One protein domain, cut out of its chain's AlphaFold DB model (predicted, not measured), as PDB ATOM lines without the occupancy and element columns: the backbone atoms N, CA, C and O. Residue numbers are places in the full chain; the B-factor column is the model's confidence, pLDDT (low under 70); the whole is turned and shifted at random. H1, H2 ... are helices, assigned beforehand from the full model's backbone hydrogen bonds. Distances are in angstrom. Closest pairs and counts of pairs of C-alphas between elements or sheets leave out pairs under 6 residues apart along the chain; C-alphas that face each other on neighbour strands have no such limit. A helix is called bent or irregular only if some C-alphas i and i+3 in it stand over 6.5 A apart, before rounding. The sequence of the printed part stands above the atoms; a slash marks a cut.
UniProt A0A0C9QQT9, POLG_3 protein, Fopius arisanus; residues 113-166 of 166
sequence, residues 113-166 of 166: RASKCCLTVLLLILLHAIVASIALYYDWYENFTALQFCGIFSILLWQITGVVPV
ATOM      1  N   ARG A 113      65.422 -15.969 -41.935       59.03
ATOM      2  CA  ARG A 113      64.436 -15.044 -41.330       59.03
ATOM      3  C   ARG A 113      63.690 -14.192 -42.355       59.03
ATOM      4  O   ARG A 113      62.468 -14.157 -42.327       59.03
ATOM      5  N   ALA A 114      64.401 -13.617 -43.326       61.56
ATOM      6  CA  ALA A 114      63.803 -12.756 -44.351       61.56
ATOM      7  C   ALA A 114      62.781 -13.480 -45.252       61.56
ATOM      8  O   ALA A 114      61.727 -12.929 -45.546       61.56
ATOM      9  N   SER A 115      63.053 -14.737 -45.625       72.31
ATOM     10  CA  SER A 115      62.124 -15.556 -46.424       72.31
ATOM     11  C   SER A 115      60.814 -15.839 -45.680       72.31
ATOM     12  O   SER A 115      59.737 -15.733 -46.257       72.31
ATOM     13  N   LYS A 116      60.894 -16.103 -44.369       77.69
ATOM     14  CA  LYS A 116      59.710 -16.338 -43.534       77.69
ATOM     15  C   LYS A 116      58.877 -15.068 -43.392       77.69
ATOM     16  O   LYS A 116      57.679 -15.133 -43.606       77.69
ATOM     17  N   CYS A 117      59.507 -13.922 -43.127       77.56
ATOM     18  CA  CYS A 117      58.804 -12.636 -43.074       77.56
ATOM     19  C   CYS A 117      58.118 -12.297 -44.404       77.56
ATOM     20  O   CYS A 117      56.963 -11.894 -44.403       77.56
ATOM     21  N   CYS A 118      58.799 -12.508 -45.533       83.44
ATOM     22  CA  CYS A 118      58.220 -12.285 -46.857       83.44
ATOM     23  C   CYS A 118      57.009 -13.198 -47.105       83.44
ATOM     24  O   CYS A 118      55.947 -12.730 -47.506       83.44
ATOM     25  N   LEU A 119      57.136 -14.487 -46.784       84.69
ATOM     26  CA  LEU A 119      56.049 -15.451 -46.928       84.69
ATOM     27  C   LEU A 119      54.858 -15.115 -46.017       84.69
ATOM     28  O   LEU A 119      53.717 -15.200 -46.456       84.69
ATOM     29  N   THR A 120      55.103 -14.671 -44.782       84.44
ATOM     30  CA  THR A 120      54.045 -14.216 -43.868       84.44
ATOM     31  C   THR A 120      53.306 -12.999 -44.418       84.44
ATOM     32  O   THR A 120      52.079 -12.981 -44.394       84.44
ATOM     33  N   VAL A 121      54.017 -12.007 -44.959       87.56
ATOM     34  CA  VAL A 121      53.389 -10.820 -45.566       87.56
ATOM     35  C   VAL A 121      52.551 -11.208 -46.785       87.56
ATOM     36  O   VAL A 121      51.410 -10.772 -46.905       87.56
ATOM     37  N   LEU A 122      53.070 -12.075 -47.657       89.00
ATOM     38  CA  LEU A 122      52.328 -12.559 -48.824       89.00
ATOM     39  C   LEU A 122      51.068 -13.339 -48.431       89.00
ATOM     40  O   LEU A 122      50.019 -13.143 -49.038       89.00
ATOM     41  N   LEU A 123      51.148 -14.184 -47.398       88.00
ATOM     42  CA  LEU A 123      49.991 -14.916 -46.882       88.00
ATOM     43  C   LEU A 123      48.935 -13.981 -46.292       88.00
ATOM     44  O   LEU A 123      47.750 -14.207 -46.513       88.00
ATOM     45  N   LEU A 124      49.344 -12.925 -45.586       86.00
ATOM     46  CA  LEU A 124      48.414 -11.921 -45.068       86.00
ATOM     47  C   LEU A 124      47.710 -11.177 -46.202       86.00
ATOM     48  O   LEU A 124      46.491 -11.044 -46.174       86.00
ATOM     49  N   ILE A 125      48.447 -10.755 -47.233       87.38
ATOM     50  CA  ILE A 125      47.861 -10.094 -48.409       87.38
ATOM     51  C   ILE A 125      46.864 -11.023 -49.111       87.38
ATOM     52  O   ILE A 125      45.757 -10.601 -49.438       87.38
ATOM     53  N   LEU A 126      47.228 -12.294 -49.306       88.06
ATOM     54  CA  LEU A 126      46.348 -13.278 -49.934       88.06
ATOM     55  C   LEU A 126      45.087 -13.524 -49.095       88.06
ATOM     56  O   LEU A 126      43.989 -13.567 -49.643       88.06
ATOM     57  N   LEU A 127      45.231 -13.639 -47.773       86.88
ATOM     58  CA  LEU A 127      44.102 -13.783 -46.858       86.88
ATOM     59  C   LEU A 127      43.171 -12.569 -46.952       86.88
ATOM     60  O   LEU A 127      41.967 -12.748 -47.108       86.88
ATOM     61  N   HIS A 128      43.708 -11.347 -46.942       85.31
ATOM     62  CA  HIS A 128      42.901 -10.138 -47.129       85.31
ATOM     63  C   HIS A 128      42.184 -10.123 -48.478       85.31
ATOM     64  O   HIS A 128      41.009  -9.775 -48.521       85.31
ATOM     65  N   ALA A 129      42.845 -10.536 -49.562       83.50
ATOM     66  CA  ALA A 129      42.228 -10.608 -50.883       83.50
ATOM     67  C   ALA A 129      41.075 -11.625 -50.928       83.50
ATOM     68  O   ALA A 129      40.028 -11.337 -51.501       83.50
ATOM     69  N   ILE A 130      41.234 -12.788 -50.287       85.75
ATOM     70  CA  ILE A 130      40.179 -13.809 -50.201       85.75
ATOM     71  C   ILE A 130      38.998 -13.287 -49.384       85.75
ATOM     72  O   ILE A 130      37.862 -13.375 -49.840       85.75
ATOM     73  N   VAL A 131      39.245 -12.717 -48.203       83.06
ATOM     74  CA  VAL A 131      38.154 -12.217 -47.357       83.06
ATOM     75  C   VAL A 131      37.472 -11.008 -48.006       83.06
ATOM     76  O   VAL A 131      36.253 -10.920 -47.956       83.06
ATOM     77  N   ALA A 132      38.210 -10.133 -48.696       80.00
ATOM     78  CA  ALA A 132      37.629  -9.051 -49.489       80.00
ATOM     79  C   ALA A 132      36.791  -9.578 -50.664       80.00
ATOM     80  O   ALA A 132      35.714  -9.055 -50.913       80.00
ATOM     81  N   SER A 133      37.244 -10.631 -51.350       82.06
ATOM     82  CA  SER A 133      36.489 -11.287 -52.426       82.06
ATOM     83  C   SER A 133      35.186 -11.910 -51.912       82.06
ATOM     84  O   SER A 133      34.130 -11.716 -52.505       82.06
ATOM     85  N   ILE A 134      35.231 -12.578 -50.755       81.62
ATOM     86  CA  ILE A 134      34.031 -13.092 -50.081       81.62
ATOM     87  C   ILE A 134      33.128 -11.927 -49.665       81.62
ATOM     88  O   ILE A 134      31.930 -11.971 -49.903       81.62
ATOM     89  N   ALA A 135      33.687 -10.862 -49.093       78.50
ATOM     90  CA  ALA A 135      32.923  -9.695 -48.673       78.50
ATOM     91  C   ALA A 135      32.292  -8.940 -49.847       78.50
ATOM     92  O   ALA A 135      31.246  -8.354 -49.653       78.50
ATOM     93  N   LEU A 136      32.878  -8.960 -51.049       77.12
ATOM     94  CA  LEU A 136      32.253  -8.420 -52.265       77.12
ATOM     95  C   LEU A 136      31.056  -9.258 -52.728       77.12
ATOM     96  O   LEU A 136      30.189  -8.754 -53.432       77.12
ATOM     97  N   TYR A 137      31.023 -10.536 -52.356       82.12
ATOM     98  CA  TYR A 137      29.935 -11.443 -52.700       82.12
ATOM     99  C   TYR A 137      28.721 -11.300 -51.768       82.12
ATOM    100  O   TYR A 137      27.618 -11.701 -52.125       82.12
ATOM    101  N   TYR A 138      28.910 -10.734 -50.575       76.94
ATOM    102  CA  TYR A 138      27.842 -10.486 -49.609       76.94
ATOM    103  C   TYR A 138      27.592  -8.975 -49.488       76.94
ATOM    104  O   TYR A 138      28.539  -8.203 -49.432       76.94
ATOM    105  N   ASP A 139      26.342  -8.532 -49.324       75.75
ATOM    106  CA  ASP A 139      25.978  -7.105 -49.127       75.75
ATOM    107  C   ASP A 139      26.626  -6.431 -47.888       75.75
ATOM    108  O   ASP A 139      26.401  -5.264 -47.589       75.75
ATOM    109  N   TRP A 140      27.455  -7.160 -47.141       70.12
ATOM    110  CA  TRP A 140      28.144  -6.729 -45.925       70.12
ATOM    111  C   TRP A 140      29.527  -6.108 -46.192       70.12
ATOM    112  O   TRP A 140      30.312  -5.904 -45.260       70.12
ATOM    113  N   TYR A 141      29.835  -5.791 -47.453       72.31
ATOM    114  CA  TYR A 141      31.116  -5.226 -47.879       72.31
ATOM    115  C   TYR A 141      31.485  -3.915 -47.163       72.31
ATOM    116  O   TYR A 141      32.652  -3.710 -46.812       72.31
ATOM    117  N   GLU A 142      30.509  -3.042 -46.898       74.62
ATOM    118  CA  GLU A 142      30.742  -1.744 -46.247       74.62
ATOM    119  C   GLU A 142      31.236  -1.903 -44.803       74.62
ATOM    120  O   GLU A 142      32.237  -1.305 -44.403       74.62
ATOM    121  N   ASN A 143      30.604  -2.794 -44.036       77.38
ATOM    122  CA  ASN A 143      31.019  -3.092 -42.664       77.38
ATOM    123  C   ASN A 143      32.396  -3.762 -42.630       77.38
ATOM    124  O   ASN A 143      33.217  -3.481 -41.755       77.38
ATOM    125  N   PHE A 144      32.671  -4.633 -43.603       77.69
ATOM    126  CA  PHE A 144      33.950  -5.320 -43.697       77.69
ATOM    127  C   PHE A 144      35.101  -4.356 -44.004       77.69
ATOM    128  O   PHE A 144      36.117  -4.363 -43.310       77.69
ATOM    129  N   THR A 145      34.946  -3.497 -45.012       77.50
ATOM    130  CA  THR A 145      35.966  -2.503 -45.369       77.50
ATOM    131  C   THR A 145      36.192  -1.494 -44.249       77.50
ATOM    132  O   THR A 145      37.346  -1.216 -43.921       77.50
ATOM    133  N   ALA A 146      35.132  -1.024 -43.583       78.25
ATOM    134  CA  ALA A 146      35.252  -0.154 -42.415       78.25
ATOM    135  C   ALA A 146      36.080  -0.799 -41.289       78.25
ATOM    136  O   ALA A 146      36.960  -0.147 -40.722       78.25
ATOM    137  N   LEU A 147      35.872  -2.091 -41.006       80.19
ATOM    138  CA  LEU A 147      36.638  -2.822 -39.994       80.19
ATOM    139  C   LEU A 147      38.118  -2.980 -40.388       80.19
ATOM    140  O   LEU A 147      39.001  -2.843 -39.542       80.19
ATOM    141  N   GLN A 148      38.394  -3.219 -41.673       80.81
ATOM    142  CA  GLN A 148      39.757  -3.325 -42.206       80.81
ATOM    143  C   GLN A 148      40.520  -2.002 -42.093       80.81
ATOM    144  O   GLN A 148      41.634  -1.974 -41.566       80.81
ATOM    145  N   PHE A 149      39.912  -0.891 -42.520       80.62
ATOM    146  CA  PHE A 149      40.513   0.431 -42.360       80.62
ATOM    147  C   PHE A 149      40.688   0.780 -40.881       80.62
ATOM    148  O   PHE A 149      41.766   1.225 -40.497       80.62
ATOM    149  N   CYS A 150      39.692   0.506 -40.036       83.00
ATOM    150  CA  CYS A 150      39.776   0.743 -38.595       83.00
ATOM    151  C   CYS A 150      40.942  -0.023 -37.947       83.00
ATOM    152  O   CYS A 150      41.718   0.557 -37.184       83.00
ATOM    153  N   GLY A 151      41.135  -1.298 -38.299       82.31
ATOM    154  CA  GLY A 151      42.260  -2.101 -37.817       82.31
ATOM    155  C   GLY A 151      43.616  -1.554 -38.268       82.31
ATOM    156  O   GLY A 151      44.523  -1.398 -37.450       82.31
ATOM    157  N   ILE A 152      43.751  -1.191 -39.548       84.25
ATOM    158  CA  ILE A 152      44.990  -0.608 -40.090       84.25
ATOM    159  C   ILE A 152      45.291   0.738 -39.424       84.25
ATOM    160  O   ILE A 152      46.420   0.960 -38.988       84.25
ATOM    161  N   PHE A 153      44.294   1.616 -39.290       80.69
ATOM    162  CA  PHE A 153      44.451   2.895 -38.601       80.69
ATOM    163  C   PHE A 153      44.824   2.706 -37.135       80.69
ATOM    164  O   PHE A 153      45.690   3.426 -36.654       80.69
ATOM    165  N   SER A 154      44.254   1.718 -36.445       79.56
ATOM    166  CA  SER A 154      44.604   1.405 -35.054       79.56
ATOM    167  C   SER A 154      46.063   0.963 -34.920       79.56
ATOM    168  O   SER A 154      46.764   1.406 -34.014       79.56
ATOM    169  N   ILE A 155      46.561   0.146 -35.855       82.31
ATOM    170  CA  ILE A 155      47.968  -0.278 -35.886       82.31
ATOM    171  C   ILE A 155      48.887   0.903 -36.222       82.31
ATOM    172  O   ILE A 155      49.926   1.065 -35.588       82.31
ATOM    173  N   LEU A 156      48.519   1.740 -37.195       79.31
ATOM    174  CA  LEU A 156      49.290   2.932 -37.557       79.31
ATOM    175  C   LEU A 156      49.343   3.936 -36.404       79.31
ATOM    176  O   LEU A 156      50.421   4.419 -36.068       79.31
ATOM    177  N   LEU A 157      48.204   4.202 -35.765       78.06
ATOM    178  CA  LEU A 157      48.118   5.034 -34.570       78.06
ATOM    179  C   LEU A 157      48.988   4.458 -33.461       78.06
ATOM    180  O   LEU A 157      49.752   5.208 -32.873       78.06
ATOM    181  N   TRP A 158      48.961   3.144 -33.237       77.50
ATOM    182  CA  TRP A 158      49.823   2.490 -32.254       77.50
ATOM    183  C   TRP A 158      51.319   2.667 -32.554       77.50
ATOM    184  O   TRP A 158      52.098   2.966 -31.648       77.50
ATOM    185  N   GLN A 159      51.733   2.544 -33.818       77.75
ATOM    186  CA  GLN A 159      53.122   2.790 -34.228       77.75
ATOM    187  C   GLN A 159      53.544   4.253 -34.022       77.75
ATOM    188  O   GLN A 159      54.700   4.514 -33.701       77.75
ATOM    189  N   ILE A 160      52.619   5.202 -34.202       79.56
ATOM    190  CA  ILE A 160      52.883   6.640 -34.058       79.56
ATOM    191  C   ILE A 160      52.886   7.064 -32.585       79.56
ATOM    192  O   ILE A 160      53.749   7.834 -32.171       79.56
ATOM    193  N   THR A 161      51.924   6.593 -31.790       82.62
ATOM    194  CA  THR A 161      51.755   7.024 -30.397       82.62
ATOM    195  C   THR A 161      52.639   6.244 -29.434       82.62
ATOM    196  O   THR A 161      52.967   6.768 -28.375       82.62
ATOM    197  N   GLY A 162      53.035   5.008 -29.761       71.25
ATOM    198  CA  GLY A 162      53.824   4.144 -28.875       71.25
ATOM    199  C   GLY A 162      53.101   3.741 -27.582       71.25
ATOM    200  O   GLY A 162      53.696   3.088 -26.725       71.25
ATOM    201  N   VAL A 163      51.825   4.109 -27.433       68.06
ATOM    202  CA  VAL A 163      50.999   3.818 -26.260       68.06
ATOM    203  C   VAL A 163      49.971   2.770 -26.660       68.06
ATOM    204  O   VAL A 163      49.214   2.960 -27.609       68.06
ATOM    205  N   VAL A 164      49.959   1.647 -25.942       55.16
ATOM    206  CA  VAL A 164      48.895   0.641 -26.034       55.16
ATOM    207  C   VAL A 164      47.680   1.212 -25.297       55.16
ATOM    208  O   VAL A 164      47.793   1.410 -24.085       55.16
ATOM    209  N   PRO A 165      46.553   1.521 -25.967       53.19
ATOM    210  CA  PRO A 165      45.320   1.787 -25.244       53.19
ATOM    211  C   PRO A 165      44.890   0.466 -24.596       53.19
ATOM    212  O   PRO A 165      44.643  -0.520 -25.293       53.19
ATOM    213  N   VAL A 166      44.925   0.443 -23.264       51.16
ATOM    214  CA  VAL A 166      44.447  -0.660 -22.418       51.16
ATOM    215  C   VAL A 166      42.952  -0.498 -22.200       51.16
ATOM    216  O   VAL A 166      42.533   0.659 -21.971       51.16
TER     217      VAL A 166
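What this domain is: This is residues 113 to 166 of the 166 residues of the protein "POLG_3 protein" of Fopius arisanus (UniProt A0A0C9QQT9). Two long helices, H1 and H2, make an open V: a tight link joins them at the closed end, and from there they spread, with their far ends free. A short tail, residues 162 to 166, follows H2 at the open end of the V. The printed part has 54 residues with two named helices, H1 then H2, and no named strand; the class is all helix. The whole is loose, with a radius of gyration of the C-alphas of 14.2 A, and flat, spanning 36 by 32 by 15 A.

How they stand to each other: H1, residues 114 to 137, and H2, residues 141 to 161, form a helical hairpin. They run opposite ways at a shallow tilt of 33 degrees, only just short of steep. They touch, H1 with residues 132 to 135 alone and H2 with residues 141 to 145 alone. Their closest C-alphas, those of Ala 135 and Tyr 141, are 4.9 A apart, while the helix centres are 16.0 A apart. Residues 113 to 127, of which 114 to 127 belong to H1, stand free, and so do residues 156 to 163, of which 156 to 161 belong to H2. In both H1 and H2 every O i to N i+4 pair is within hydrogen-bond range.

Where its parts are: H1 begins at C-alpha 114, at (63.803, -12.756, -44.351), and ends at C-alpha 137, at (29.935, -11.443, -52.700), 34.9 A from first to last C-alpha. H2 measures 29.7 A from C-alpha 141 to C-alpha 161, the latter at (51.755, 7.024, -30.397). Neither helix is bent.

The domain as a whole: The two C-alphas farthest apart are those of Arg 113 and Asp 139, at 40.0 A. The printed part has no cut and ends at Val 166, the chain's last residue. The link from H1 to H2, three residues, is tight. The mean pLDDT of the printed part is 78.2, and residues 113 to 114 and 163 to 166 are under 70.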